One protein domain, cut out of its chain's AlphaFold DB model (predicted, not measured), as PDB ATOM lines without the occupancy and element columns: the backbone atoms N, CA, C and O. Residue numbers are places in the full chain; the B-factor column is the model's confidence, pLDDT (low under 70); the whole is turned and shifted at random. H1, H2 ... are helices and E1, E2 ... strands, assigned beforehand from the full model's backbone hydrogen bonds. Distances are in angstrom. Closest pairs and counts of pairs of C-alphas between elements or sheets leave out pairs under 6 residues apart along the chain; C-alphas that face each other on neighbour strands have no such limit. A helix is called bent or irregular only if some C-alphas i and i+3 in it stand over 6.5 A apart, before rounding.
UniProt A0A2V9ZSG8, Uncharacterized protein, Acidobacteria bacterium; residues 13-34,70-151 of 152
ATOM      1  N   ARG A  13      93.551 100.867 129.898       88.81
ATOM      2  CA  ARG A  13      94.444 101.842 130.554       88.81
ATOM      3  C   ARG A  13      95.203 102.727 129.568       88.81
ATOM      4  O   ARG A  13      95.801 103.711 129.987       88.81
ATOM      5  N   ARG A  14      95.227 102.335 128.287       91.62
ATOM      6  CA  ARG A  14      95.902 103.046 127.197       91.62
ATOM      7  C   ARG A  14      95.288 102.714 125.840       91.62
ATOM      8  O   ARG A  14      95.089 101.532 125.522       91.62
ATOM      9  N   TRP A  15      95.043 103.734 125.028       94.88
ATOM     10  CA  TRP A  15      94.506 103.595 123.677       94.88
ATOM     11  C   TRP A  15      95.588 103.593 122.606       94.88
ATOM     12  O   TRP A  15      95.567 102.697 121.757       94.88
ATOM     13  N   ILE A  16      96.558 104.507 122.691       95.25
ATOM     14  CA  ILE A  16      97.676 104.576 121.741       95.25
ATOM     15  C   ILE A  16      98.972 104.037 122.349       95.25
ATOM     16  O   ILE A  16      99.365 104.400 123.455       95.25
ATOM     17  N   THR A  17      99.680 103.188 121.610       94.69
ATOM     18  CA  THR A  17     100.980 102.637 122.015       94.69
ATOM     19  C   THR A  17     102.056 103.078 121.038       94.69
ATOM     20  O   THR A  17     101.856 103.006 119.827       94.69
ATOM     21  N   ARG A  18     103.209 103.518 121.557       94.56
ATOM     22  CA  ARG A  18     104.352 103.912 120.730       94.56
ATOM     23  C   ARG A  18     104.871 102.699 119.953       94.56
ATOM     24  O   ARG A  18     105.147 101.661 120.552       94.56
ATOM     25  N   CYS A  19     105.008 102.834 118.640       92.69
ATOM     26  CA  CYS A  19     105.707 101.862 117.814       92.69
ATOM     27  C   CYS A  19     107.216 102.058 118.006       92.69
ATOM     28  O   CYS A  19     107.720 103.164 117.831       92.69
ATOM     29  N   GLN A  20     107.924 101.001 118.405       85.44
ATOM     30  CA  GLN A  20     109.380 101.028 118.605       85.44
ATOM     31  C   GLN A  20     110.159 100.551 117.368       85.44
ATOM     32  O   GLN A  20     111.383 100.572 117.368       85.44
ATOM     33  N   ALA A  21     109.466 100.097 116.321       84.75
ATOM     34  CA  ALA A  21     110.109  99.583 115.121       84.75
ATOM     35  C   ALA A  21     110.559 100.735 114.211       84.75
ATOM     36  O   ALA A  21     109.727 101.424 113.627       84.75
ATOM     37  N   GLU A  22     111.874 100.897 114.039       77.81
ATOM     38  CA  GLU A  22     112.482 101.998 113.270       77.81
ATOM     39  C   GLU A  22     112.036 102.070 111.803       77.81
ATOM     40  O   GLU A  22     112.047 103.138 111.202       77.81
ATOM     41  N   ARG A  23     111.639 100.937 111.211       86.56
ATOM     42  CA  ARG A  23     111.270 100.848 109.788       86.56
ATOM     43  C   ARG A  23     109.780 101.052 109.514       86.56
ATOM     44  O   ARG A  23     109.363 100.928 108.365       86.56
ATOM     45  N   MET A  24     108.965 101.291 110.540       88.75
ATOM     46  CA  MET A  24     107.531 101.491 110.343       88.75
ATOM     47  C   MET A  24     107.237 102.947 109.965       88.75
ATOM     48  O   MET A  24     107.791 103.856 110.579       88.75
ATOM     49  N   PRO A  25     106.323 103.205 109.010       87.62
ATOM     50  CA  PRO A  25     105.977 104.563 108.582       87.62
ATOM     51  C   PRO A  25     105.081 105.312 109.590       87.62
ATOM     52  O   PRO A  25     104.539 106.368 109.277       87.62
ATOM     53  N   PHE A  26     104.884 104.765 110.793       93.81
ATOM     54  CA  PHE A  26     104.036 105.313 111.847       93.81
ATOM     55  C   PHE A  26     104.731 105.206 113.209       93.81
ATOM     56  O   PHE A  26     105.466 104.260 113.486       93.81
ATOM     57  N   SER A  27     104.462 106.168 114.089       96.19
ATOM     58  CA  SER A  27     105.026 106.236 115.443       96.19
ATOM     59  C   SER A  27     104.082 105.694 116.513       96.19
ATOM     60  O   SER A  27     104.520 105.401 117.627       96.19
ATOM     61  N   TRP A  28     102.795 105.551 116.199       97.19
ATOM     62  CA  TRP A  28     101.768 105.107 117.134       97.19
ATOM     63  C   TRP A  28     100.926 103.981 116.549       97.19
ATOM     64  O   TRP A  28     100.738 103.878 115.342       97.19
ATOM     65  N   THR A  29     100.387 103.145 117.426       96.44
ATOM     66  CA  THR A  29      99.415 102.109 117.081       96.44
ATOM     67  C   THR A  29      98.185 102.241 117.958       96.44
ATOM     68  O   THR A  29      98.300 102.554 119.145       96.44
ATOM     69  N   ILE A  30      97.020 101.968 117.385       96.19
ATOM     70  CA  ILE A  30      95.744 101.915 118.089       96.19
ATOM     71  C   ILE A  30      95.003 100.648 117.661       96.19
ATOM     72  O   ILE A  30      94.802 100.392 116.479       96.19
ATOM     73  N   ASN A  31      94.644  99.810 118.629       95.44
ATOM     74  CA  ASN A  31      93.955  98.544 118.374       95.44
ATOM     75  C   ASN A  31      92.662  98.524 119.201       95.44
ATOM     76  O   ASN A  31      92.765  98.493 120.433       95.44
ATOM     77  N   PRO A  32      91.480  98.563 118.556       96.31
ATOM     78  CA  PRO A  32      90.176  98.555 119.233       96.31
ATOM     79  C   PRO A  32      89.868  97.224 119.931       96.31
ATOM     80  O   PRO A  32      89.127  97.169 120.909       96.31
ATOM     81  N   TYR A  33      90.487  96.147 119.454       95.94
ATOM     82  CA  TYR A  33      90.259  94.789 119.927       95.94
ATOM     83  C   TYR A  33      91.578  94.087 120.227       95.94
ATOM     84  O   TYR A  33      92.607  94.380 119.613       95.94
ATOM     85  N   ARG A  34      91.548  93.101 121.122       93.69
ATOM     86  CA  ARG A  34      92.590  92.073 121.226       93.69
ATOM     87  C   ARG A  34      91.973  90.729 120.845       93.69
ATOM     88  O   ARG A  34      90.911  90.374 121.343       93.69
ATOM     89  N   ALA A  70      86.690 104.451 124.889       79.19
ATOM     90  CA  ALA A  70      87.532 105.213 123.955       79.19
ATOM     91  C   ALA A  70      87.541 106.733 124.166       79.19
ATOM     92  O   ALA A  70      88.375 107.396 123.575       79.19
ATOM     93  N   GLY A  71      86.672 107.290 125.014       82.25
ATOM     94  CA  GLY A  71      86.490 108.739 125.155       82.25
ATOM     95  C   GLY A  71      87.661 109.480 125.815       82.25
ATOM     96  O   GLY A  71      88.712 109.716 125.221       82.25
ATOM     97  N   TRP A  72      87.473 109.904 127.069       89.31
ATOM     98  CA  TRP A  72      88.371 110.864 127.729       89.31
ATOM     99  C   TRP A  72      89.851 110.455 127.722       89.31
ATOM    100  O   TRP A  72      90.721 111.307 127.541       89.31
ATOM    101  N   LEU A  73      90.145 109.164 127.896       92.56
ATOM    102  CA  LEU A  73      91.521 108.680 127.944       92.56
ATOM    103  C   LEU A  73      92.246 108.881 126.607       92.56
ATOM    104  O   LEU A  73      93.351 109.419 126.605       92.56
ATOM    105  N   LEU A  74      91.623 108.511 125.483       95.31
ATOM    106  CA  LEU A  74      92.206 108.722 124.155       95.31
ATOM    107  C   LEU A  74      92.465 110.210 123.918       95.31
ATOM    108  O   LEU A  74      93.564 110.580 123.518       95.31
ATOM    109  N   ARG A  75      91.508 111.075 124.276       94.38
ATOM    110  CA  ARG A  75      91.670 112.533 124.182       94.38
ATOM    111  C   ARG A  75      92.908 113.044 124.915       94.38
ATOM    112  O   ARG A  75      93.615 113.910 124.403       94.38
ATOM    113  N   GLN A  76      93.182 112.542 126.122       93.88
ATOM    114  CA  GLN A  76      94.388 112.938 126.857       93.88
ATOM    115  C   GLN A  76      95.665 112.401 126.208       93.88
ATOM    116  O   GLN A  76      96.702 113.059 126.248       93.88
ATOM    117  N   GLU A  77      95.608 111.210 125.622       95.12
ATOM    118  CA  GLU A  77      96.760 110.600 124.967       95.12
ATOM    119  C   GLU A  77      97.111 111.269 123.638       95.12
ATOM    120  O   GLU A  77      98.295 111.458 123.369       95.12
ATOM    121  N   LEU A  78      96.116 111.708 122.861       95.25
ATOM    122  CA  LEU A  78      96.321 112.403 121.585       95.25
ATOM    123  C   LEU A  78      97.121 113.701 121.734       95.25
ATOM    124  O   LEU A  78      97.886 114.043 120.841       95.25
ATOM    125  N   LYS A  79      97.069 114.363 122.898       93.25
ATOM    126  CA  LYS A  79      97.916 115.534 123.208       93.25
ATOM    127  C   LYS A  79      99.420 115.242 123.142       93.25
ATOM    128  O   LYS A  79     100.224 116.168 123.097       93.25
ATOM    129  N   LYS A  80      99.815 113.968 123.211       93.25
ATOM    130  CA  LYS A  80     101.214 113.524 123.135       93.25
ATOM    131  C   LYS A  80     101.668 113.271 121.699       93.25
ATOM    132  O   LYS A  80     102.871 113.140 121.481       93.25
ATOM    133  N   VAL A  81     100.731 113.161 120.756       94.38
ATOM    134  CA  VAL A  81     101.018 112.944 119.337       94.38
ATOM    135  C   VAL A  81     101.508 114.259 118.750       94.38
ATOM    136  O   VAL A  81     100.841 115.287 118.856       94.38
ATOM    137  N   ARG A  82     102.707 114.239 118.170       91.56
ATOM    138  CA  ARG A  82     103.308 115.429 117.559       91.56
ATOM    139  C   ARG A  82     102.966 115.498 116.068       91.56
ATOM    140  O   ARG A  82     102.787 114.449 115.447       91.56
ATOM    141  N   PRO A  83     102.929 116.699 115.465       86.69
ATOM    142  CA  PRO A  83     102.801 116.833 114.017       86.69
ATOM    143  C   PRO A  83     103.838 115.979 113.275       86.69
ATOM    144  O   PRO A  83     105.011 115.963 113.646       86.69
ATOM    145  N   GLY A  84     103.394 115.257 112.246       84.75
ATOM    146  CA  GLY A  84     104.230 114.330 111.472       84.75
ATOM    147  C   GLY A  84     104.330 112.909 112.043       84.75
ATOM    148  O   GLY A  84     104.797 112.014 111.343       84.75
ATOM    149  N   GLU A  85     103.856 112.652 113.265       93.75
ATOM    150  CA  GLU A  85     103.815 111.296 113.822       93.75
ATOM    151  C   GLU A  85     102.581 110.533 113.323       93.75
ATOM    152  O   GLU A  85     101.452 110.797 113.737       93.75
ATOM    153  N   GLY A  86     102.797 109.549 112.448       95.31
ATOM    154  CA  GLY A  86     101.726 108.685 111.950       95.31
ATOM    155  C   GLY A  86     101.176 107.731 113.012       95.31
ATOM    156  O   GLY A  86     101.903 107.268 113.898       95.31
ATOM    157  N   MET A  87      99.900 107.381 112.887       97.25
ATOM    158  CA  MET A  87      99.228 106.358 113.683       97.25
ATOM    159  C   MET A  87      98.718 105.237 112.780       97.25
ATOM    160  O   MET A  87      98.126 105.507 111.742       97.25
ATOM    161  N   ALA A  88      98.886 103.986 113.197       97.44
ATOM    162  CA  ALA A  88      98.298 102.834 112.523       97.44
ATOM    163  C   ALA A  88      97.175 102.221 113.359       97.44
ATOM    164  O   ALA A  88      97.382 101.810 114.505       97.44
ATOM    165  N   MET A  89      95.998 102.108 112.755       97.69
ATOM    166  CA  MET A  89      94.891 101.309 113.250       97.69
ATOM    167  C   MET A  89      94.794 100.025 112.440       97.69
ATOM    168  O   MET A  89      94.783 100.060 111.213       97.69
ATOM    169  N   GLY A  90      94.734  98.884 113.118       94.50
ATOM    170  CA  GLY A  90      94.724  97.590 112.436       94.50
ATOM    171  C   GLY A  90      96.093  96.959 112.221       94.50
ATOM    172  O   GLY A  90      96.208  96.000 111.466       94.50
ATOM    173  N   ALA A  91      97.131  97.468 112.893       91.62
ATOM    174  CA  ALA A  91      98.460  96.872 112.828       91.62
ATOM    175  C   ALA A  91      98.456  95.429 113.366       91.62
ATOM    176  O   ALA A  91      99.026  94.551 112.730       91.62
ATOM    177  N   ALA A  92      97.788  95.172 114.501       92.06
ATOM    178  CA  ALA A  92      97.767  93.848 115.131       92.06
ATOM    179  C   ALA A  92      96.453  93.079 114.905       92.06
ATOM    180  O   ALA A  92      96.468  91.889 114.597       92.06
ATOM    181  N   THR A  93      95.310  93.739 115.083       94.44
ATOM    182  CA  THR A  93      93.973  93.134 114.994       94.44
ATOM    183  C   THR A  93      93.084  93.992 114.115       94.44
ATOM    184  O   THR A  93      93.184  95.213 114.148       94.44
ATOM    185  N   ASP A  94      92.213  93.369 113.320       97.31
ATOM    186  CA  ASP A  94      91.405  94.119 112.360       97.31
ATOM    187  C   ASP A  94      90.373  95.003 113.088       97.31
ATOM    188  O   ASP A  94      89.590  94.484 113.897       97.31
ATOM    189  N   PRO A  95      90.354  96.323 112.828       97.81
ATOM    190  CA  PRO A  95      89.445  97.246 113.495       97.81
ATOM    191  C   PRO A  95      87.992  97.048 113.038       97.81
ATOM    192  O   PRO A  95      87.066  97.344 113.782       97.81
ATOM    193  N   TYR A  96      87.776  96.486 111.851       98.12
ATOM    194  CA  TYR A  96      86.461  96.233 111.269       98.12
ATOM    195  C   TYR A  96      86.118  94.736 111.216       98.12
ATOM    196  O   TYR A  96      85.308  94.301 110.388       98.12
ATOM    197  N   GLN A  97      86.711  93.930 112.104       97.12
ATOM    198  CA  GLN A  97      86.324  92.529 112.288       97.12
ATOM    199  C   GLN A  97      84.827  92.389 112.638       97.12
ATOM    200  O   GLN A  97      84.219  93.362 113.080       97.12
ATOM    201  N   PRO A  98      84.200  91.208 112.474       96.88
ATOM    202  CA  PRO A  98      82.772  91.010 112.745       96.88
ATOM    203  C   PRO A  98      82.252  91.606 114.068       96.88
ATOM    204  O   PRO A  98      81.166  92.187 114.055       96.88
ATOM    205  N   ALA A  99      83.036  91.565 115.154       97.06
ATOM    206  CA  ALA A  99      82.755  92.229 116.431       97.06
ATOM    207  C   ALA A  99      82.341  93.707 116.288       97.06
ATOM    208  O   ALA A  99      81.433  94.173 116.978       97.06
ATOM    209  N   GLU A 100      82.959  94.447 115.368       98.06
ATOM    210  CA  GLU A 100      82.720  95.878 115.145       98.06
ATOM    211  C   GLU A 100      81.285  96.182 114.695       98.06
ATOM    212  O   GLU A 100      80.791  97.283 114.932       98.06
ATOM    213  N   ARG A 101      80.563  95.203 114.128       97.06
ATOM    214  CA  ARG A 101      79.128  95.350 113.815       97.06
ATOM    215  C   ARG A 101      78.268  95.531 115.063       97.06
ATOM    216  O   ARG A 101      77.171  96.063 114.959       97.06
ATOM    217  N   ARG A 102      78.732  95.017 116.205       96.25
ATOM    218  CA  ARG A 102      78.018  95.054 117.486       96.25
ATOM    219  C   ARG A 102      78.561  96.129 118.419       96.25
ATOM    220  O   ARG A 102      77.774  96.763 119.106       96.25
ATOM    221  N   TYR A 103      79.884  96.254 118.508       97.25
ATOM    222  CA  TYR A 103      80.522  97.037 119.571       97.25
ATOM    223  C   TYR A 103      80.924  98.452 119.157       97.25
ATOM    224  O   TYR A 103      81.112  99.286 120.033       97.25
ATOM    225  N   GLU A 104      81.066  98.710 117.855       97.19
ATOM    226  CA  GLU A 104      81.315 100.048 117.302       97.19
ATOM    227  C   GLU A 104      82.510 100.799 117.931       97.19
ATOM    228  O   GLU A 104      82.515 102.026 118.047       97.19
ATOM    229  N   VAL A 105      83.543 100.064 118.361       97.56
ATOM    230  CA  VAL A 105      84.691 100.644 119.077       97.56
ATOM    231  C   VAL A 105      85.563 101.429 118.110       97.56
ATOM    232  O   VAL A 105      86.026 102.520 118.441       97.56
ATOM    233  N   THR A 106      85.769 100.904 116.902       97.81
ATOM    234  CA  THR A 106      86.485 101.616 115.838       97.81
ATOM    235  C   THR A 106      85.773 102.905 115.492       97.81
ATOM    236  O   THR A 106      86.416 103.952 115.423       97.81
ATOM    237  N   ARG A 107      84.446 102.853 115.344       97.56
ATOM    238  CA  ARG A 107      83.645 104.049 115.097       97.56
ATOM    239  C   ARG A 107      83.819 105.090 116.203       97.56
ATOM    240  O   ARG A 107      84.147 106.231 115.895       97.56
ATOM    241  N   ALA A 108      83.693 104.701 117.473       96.75
ATOM    242  CA  ALA A 108      83.867 105.617 118.603       96.75
ATOM    243  C   ALA A 108      85.269 106.256 118.643       96.75
ATOM    244  O   ALA A 108      85.418 107.437 118.956       96.75
ATOM    245  N   ILE A 109      86.313 105.499 118.288       97.31
ATOM    246  CA  ILE A 109      87.669 106.043 118.143       97.31
ATOM    247  C   ILE A 109      87.710 107.073 117.016       97.31
ATOM    248  O   ILE A 109      88.237 108.162 117.219       97.31
ATOM    249  N   LEU A 110      87.169 106.756 115.838       97.62
ATOM    250  CA  LEU A 110      87.151 107.671 114.695       97.62
ATOM    251  C   LEU A 110      86.372 108.960 114.998       97.62
ATOM    252  O   LEU A 110      86.807 110.035 114.593       97.62
ATOM    253  N   GLU A 111      85.273 108.875 115.749       96.94
ATOM    254  CA  GLU A 111      84.499 110.032 116.215       96.94
ATOM    255  C   GLU A 111      85.312 110.941 117.142       96.94
ATOM    256  O   GLU A 111      85.211 112.166 117.044       96.94
ATOM    257  N   GLU A 112      86.147 110.374 118.017       96.31
ATOM    258  CA  GLU A 112      87.079 111.163 118.823       96.31
ATOM    259  C   GLU A 112      88.200 111.741 117.956       96.31
ATOM    260  O   GLU A 112      88.446 112.938 118.030       96.31
ATOM    261  N   LEU A 113      88.838 110.945 117.089       96.00
ATOM    262  CA  LEU A 113      89.922 111.407 116.212       96.00
ATOM    263  C   LEU A 113      89.486 112.555 115.291       96.00
ATOM    264  O   LEU A 113      90.255 113.490 115.085       96.00
ATOM    265  N   ALA A 114      88.252 112.521 114.782       96.19
ATOM    266  CA  ALA A 114      87.687 113.564 113.924       96.19
ATOM    267  C   ALA A 114      87.475 114.914 114.636       96.19
ATOM    268  O   ALA A 114      87.182 115.905 113.973       96.19
ATOM    269  N   GLN A 115      87.608 114.976 115.967       95.25
ATOM    270  CA  GLN A 115      87.584 116.228 116.735       95.25
ATOM    271  C   GLN A 115      88.962 116.908 116.818       95.25
ATOM    272  O   GLN A 115      89.063 118.006 117.361       95.25
ATOM    273  N   HIS A 116      90.019 116.270 116.308       94.31
ATOM    274  CA  HIS A 116      91.391 116.785 116.322       94.31
ATOM    275  C   HIS A 116      91.878 117.049 114.899       94.31
ATOM    276  O   HIS A 116      91.359 116.483 113.937       94.31
ATOM    277  N   HIS A 117      92.871 117.927 114.767       94.88
ATOM    278  CA  HIS A 117      93.430 118.352 113.482       94.88
ATOM    279  C   HIS A 117      94.916 117.988 113.387       94.88
ATOM    280  O   HIS A 117      95.612 117.907 114.402       94.88
ATOM    281  N   GLY A 118      95.421 117.831 112.161       94.75
ATOM    282  CA  GLY A 118      96.838 117.565 111.898       94.75
ATOM    283  C   GLY A 118      97.302 116.150 112.262       94.75
ATOM    284  O   GLY A 118      98.506 115.895 112.307       94.75
ATOM    285  N   LEU A 119      96.374 115.228 112.520       96.25
ATOM    286  CA  LEU A 119      96.671 113.814 112.714       96.25
ATOM    287  C   LEU A 119      96.955 113.129 111.371       96.25
ATOM    288  O   LEU A 119      96.451 113.527 110.322       96.25
ATOM    289  N   SER A 120      97.737 112.051 111.419       97.12
ATOM    290  CA  SER A 120      97.926 111.137 110.292       97.12
ATOM    291  C   SER A 120      97.544 109.728 110.725       97.12
ATOM    292  O   SER A 120      98.150 109.178 111.647       97.12
ATOM    293  N   LEU A 121      96.514 109.159 110.099       97.81
ATOM    294  CA  LEU A 121      95.972 107.841 110.417       97.81
ATOM    295  C   LEU A 121      96.041 106.923 109.194       97.81
ATOM    296  O   LEU A 121      95.464 107.220 108.152       97.81
ATOM    297  N   GLY A 122      96.686 105.772 109.351       97.94
ATOM    298  CA  GLY A 122      96.573 104.638 108.441       97.94
ATOM    299  C   GLY A 122      95.653 103.571 109.026       97.94
ATOM    300  O   GLY A 122      95.873 103.124 110.151       97.94
ATOM    301  N   ILE A 123      94.640 103.145 108.276       98.38
ATOM    302  CA  ILE A 123      93.739 102.049 108.651       98.38
ATOM    303  C   ILE A 123      94.058 100.829 107.795       98.38
ATOM    304  O   ILE A 123      94.082 100.917 106.571       98.38
ATOM    305  N   ILE A 124      94.270  99.683 108.434       97.50
ATOM    306  CA  ILE A 124      94.511  98.397 107.779       97.50
ATOM    307  C   ILE A 124      93.315  97.495 108.073       97.50
ATOM    308  O   ILE A 124      92.985  97.273 109.238       97.50
ATOM    309  N   THR A 125      92.645  96.990 107.038       97.56
ATOM    310  CA  THR A 125      91.484  96.108 107.220       97.56
ATOM    311  C   THR A 125      91.291  95.122 106.065       97.56
ATOM    312  O   THR A 125      91.710  95.360 104.935       97.56
ATOM    313  N   LYS A 126      90.651  93.992 106.357       95.94
ATOM    314  CA  LYS A 126      90.134  92.975 105.424       95.94
ATOM    315  C   LYS A 126      88.632  93.106 105.193       95.94
ATOM    316  O   LYS A 126      88.045  92.380 104.395       95.94
ATOM    317  N   SER A 127      87.980  93.974 105.957       96.69
ATOM    318  CA  SER A 127      86.533  94.023 106.059       96.69
ATOM    319  C   SER A 127      85.950  95.108 105.173       96.69
ATOM    320  O   SER A 127      86.372  96.261 105.205       96.69
ATOM    321  N   THR A 128      84.880  94.771 104.461       96.81
ATOM    322  CA  THR A 128      84.041  95.751 103.757       96.81
ATOM    323  C   THR A 128      83.214  96.615 104.712       96.81
ATOM    324  O   THR A 128      82.633  97.610 104.285       96.81
ATOM    325  N   LEU A 129      83.176  96.284 106.012       97.94
ATOM    326  CA  LEU A 129      82.428  97.039 107.021       97.94
ATOM    327  C   LEU A 129      82.920  98.486 107.173       97.94
ATOM    328  O   LEU A 129      82.129  99.337 107.559       97.94
ATOM    329  N   ILE A 130      84.167  98.780 106.789       98.19
ATOM    330  CA  ILE A 130      84.704 100.148 106.753       98.19
ATOM    331  C   ILE A 130      83.823 101.128 105.964       98.19
ATOM    332  O   ILE A 130      83.762 102.307 106.297       98.19
ATOM    333  N   VAL A 131      83.081 100.644 104.961       98.06
ATOM    334  CA  VAL A 131      82.168 101.471 104.157       98.06
ATOM    335  C   VAL A 131      81.032 102.067 105.002       98.06
ATOM    336  O   VAL A 131      80.555 103.151 104.675       98.06
ATOM    337  N   ARG A 132      80.638 101.429 106.117       98.25
ATOM    338  CA  ARG A 132      79.645 101.974 107.069       98.25
ATOM    339  C   ARG A 132      80.039 103.368 107.560       98.25
ATOM    340  O   ARG A 132      79.174 104.218 107.751       98.25
ATOM    341  N   ASP A 133      81.335 103.594 107.753       98.31
ATOM    342  CA  ASP A 133      81.863 104.796 108.394       98.31
ATOM    343  C   ASP A 133      82.463 105.781 107.374       98.31
ATOM    344  O   ASP A 133      83.204 106.686 107.751       98.31
ATOM    345  N   VAL A 134      82.125 105.651 106.082       98.31
ATOM    346  CA  VAL A 134      82.692 106.486 105.006       98.31
ATOM    347  C   VAL A 134      82.508 107.987 105.252       98.31
ATOM    348  O   VAL A 134      83.460 108.744 105.093       98.31
ATOM    349  N   GLU A 135      81.338 108.427 105.718       98.25
ATOM    350  CA  GLU A 135      81.087 109.847 106.006       98.25
ATOM    351  C   GLU A 135      81.928 110.359 107.181       98.25
ATOM    352  O   GLU A 135      82.426 111.485 107.165       98.25
ATOM    353  N   LEU A 136      82.164 109.512 108.184       98.12
ATOM    354  CA  LEU A 136      83.029 109.846 109.310       98.12
ATOM    355  C   LEU A 136      84.501 109.913 108.884       98.12
ATOM    356  O   LEU A 136      85.222 110.823 109.293       98.12
ATOM    357  N   LEU A 137      84.939 108.989 108.028       98.50
ATOM    358  CA  LEU A 137      86.281 109.000 107.442       98.50
ATOM    359  C   LEU A 137      86.508 110.243 106.575       98.50
ATOM    360  O   LEU A 137      87.579 110.844 106.650       98.50
ATOM    361  N   ARG A 138      85.498 110.667 105.802       98.31
ATOM    362  CA  ARG A 138      85.533 111.924 105.038       98.31
ATOM    363  C   ARG A 138      85.695 113.124 105.962       98.31
ATOM    364  O   ARG A 138      86.624 113.897 105.763       98.31
ATOM    365  N   LYS A 139      84.866 113.226 107.006       98.06
ATOM    366  CA  LYS A 139      84.963 114.296 108.010       98.06
ATOM    367  C   LYS A 139      86.340 114.338 108.675       98.06
ATOM    368  O   LYS A 139      86.914 115.407 108.850       98.06
ATOM    369  N   PHE A 140      86.894 113.181 109.038       98.12
ATOM    370  CA  PHE A 140      88.251 113.106 109.578       98.12
ATOM    371  C   PHE A 140      89.279 113.659 108.577       98.12
ATOM    372  O   PHE A 140      90.118 114.476 108.958       98.12
ATOM    373  N   ALA A 141      89.185 113.260 107.306       98.06
ATOM    374  CA  ALA A 141      90.120 113.643 106.249       98.06
ATOM    375  C   ALA A 141      90.069 115.132 105.848       98.06
ATOM    376  O   ALA A 141      90.989 115.607 105.191       98.06
ATOM    377  N   GLU A 142      89.044 115.892 106.252       97.94
ATOM    378  CA  GLU A 142      88.979 117.343 106.005       97.94
ATOM    379  C   GLU A 142      90.117 118.108 106.696       97.94
ATOM    380  O   GLU A 142      90.624 119.086 106.154       97.94
ATOM    381  N   ASN A 143      90.532 117.654 107.883       96.75
ATOM    382  CA  ASN A 143      91.537 118.332 108.713       96.75
ATOM    383  C   ASN A 143      92.750 117.445 109.046       96.75
ATOM    384  O   ASN A 143      93.627 117.850 109.815       96.75
ATOM    385  N   ASN A 144      92.793 116.223 108.511       97.12
ATOM    386  CA  ASN A 144      93.782 115.200 108.848       97.12
ATOM    387  C   ASN A 144      94.179 114.388 107.610       97.12
ATOM    388  O   ASN A 144      93.460 114.341 106.617       97.12
ATOM    389  N   HIS A 145      95.309 113.690 107.686       97.12
ATOM    390  CA  HIS A 145      95.731 112.757 106.649       97.12
ATOM    391  C   HIS A 145      95.195 111.348 106.943       97.12
ATOM    392  O   HIS A 145      95.400 110.815 108.035       97.12
ATOM    393  N   LEU A 146      94.540 110.728 105.959       97.81
ATOM    394  CA  LEU A 146      93.978 109.380 106.055       97.81
ATOM    395  C   LEU A 146      94.511 108.495 104.926       97.81
ATOM    396  O   LEU A 146      94.397 108.850 103.755       97.81
ATOM    397  N   SER A 147      95.009 107.306 105.266       97.44
ATOM    398  CA  SER A 147      95.239 106.222 104.306       97.44
ATOM    399  C   SER A 147      94.465 104.970 104.708       97.44
ATOM    400  O   SER A 147      94.357 104.633 105.888       97.44
ATOM    401  N   VAL A 148      93.914 104.260 103.724       97.69
ATOM    402  CA  VAL A 148      93.205 102.993 103.939       97.69
ATOM    403  C   VAL A 148      93.887 101.905 103.122       97.69
ATOM    404  O   VAL A 148      94.026 102.014 101.907       97.69
ATOM    405  N   HIS A 149      94.300 100.844 103.804       96.50
ATOM    406  CA  HIS A 149      94.967  99.683 103.238       96.50
ATOM    407  C   HIS A 149      94.028  98.484 103.346       96.50
ATOM    408  O   HIS A 149      93.840  97.916 104.424       96.50
ATOM    409  N   VAL A 150      93.422  98.112 102.219       95.00
ATOM    410  CA  VAL A 150      92.552  96.937 102.138       95.00
ATOM    411  C   VAL A 150      93.402  95.716 101.808       95.00
ATOM    412  O   VAL A 150      94.177  95.732 100.854       95.00
ATOM    413  N   THR A 151      93.274  94.664 102.610       87.50
ATOM    414  CA  THR A 151      94.036  93.416 102.457       87.50
ATOM    415  C   THR A 151      93.100  92.239 102.194       87.50
ATOM    416  O   THR A 151      91.940  92.270 102.601       87.50
TER     417      THR A 151
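What this domain is: This is residues 13 to 34 and 70 to 151 of the 152 residues of an uncharacterized protein of Acidobacteria bacterium (UniProt A0A2V9ZSG8). One twisted sheet of five strands forms a wall, with H4 covering the E4 and E5 part of one face. H3 runs side by side with H4, H1 sits near the E1 end and meets H3 at a steep angle, and the small helix H2 lies away from the sheet. The printed part has 104 residues, with four named helices and five named strands in the order E1 E2 H1 E3 H2 H3 E4 H4 E5; the class is mixed, helices and strands. The sheet runs E1 E2 E3 E4 E5 and is mixed, E1 being antiparallel to E2 and the other neighbours parallel. The whole is compact and rounded, with a radius of gyration of the C-alphas of 12.6 A and spans of 31 by 27 by 26 A.

How they stand to each other: E1, residues 16 to 18, is an edge strand and forms a hairpin with E2, residues 28 to 30; N 17 and O 29 are 2.9 A apart, within hydrogen-bond range. H1, residues 72 to 78, only grazes the sheet with residues 73 to 78. E3, residues 86 to 89, is parallel to E2, with N 88 and O 28 at 2.8 A. H2, residues 100 to 103, is not on the sheet. H3, residues 105 to 113, only grazes the sheet and only just touches H1, with 3 pairs of C-alphas within 8 A; the closest C-alphas, of Arg 75 and Glu 112, are 7.2 A apart, and the tilt is steep at 61 degrees. E4, residues 120 to 125, is parallel to E3, with N 122 and O 87 at 2.8 A. H4, residues 128 to 141, touches H3 at a shallow tilt of 10 degrees, the same way; their closest C-alphas, of Arg 107 and Asp 133, are 7.0 A apart. E5, residues 145 to 150, is parallel to E4, with N 123 and O 147 at 2.8 A. H4 is on the sheet at a height over the sheet of 10.4 A, over E5 and along the strands, at 7 degrees to E5 on the local plane. E3, H2, H3 and E4 form a strand-helix-strand unit, two parallel neighbour strands joined through helices, and E4, H4 and E5 form another; both crossovers are right-handed. In H1 and H3 every O i to N i+4 pair is within hydrogen-bond range, in H4 5 of 10 are, and H2 is too short for such a pair.

Where its parts are: E1 begins at C-alpha 16, (97.676, 104.576, 121.741). H1 is 10.2 A long, E3 10.1 A and H3 12.3 A. E4 measures 16.6 A and E5 16.8 A; E5 ends at C-alpha 150, (92.552, 96.937, 102.138). H4 is 19.1 A long and irregular, with C-alphas 132 and 135 8.1 A apart.

The domain as a whole: The two C-alphas farthest apart, of Glu 22 and Arg 102, are 35.4 A apart. Residues 35 to 69 are not printed, and C-alphas 34 and 70 are 14.3 A apart across this cut. Of the links that are printed whole, none is long. The mean pLDDT of the printed part is 94.9, and no printed residue is under 70.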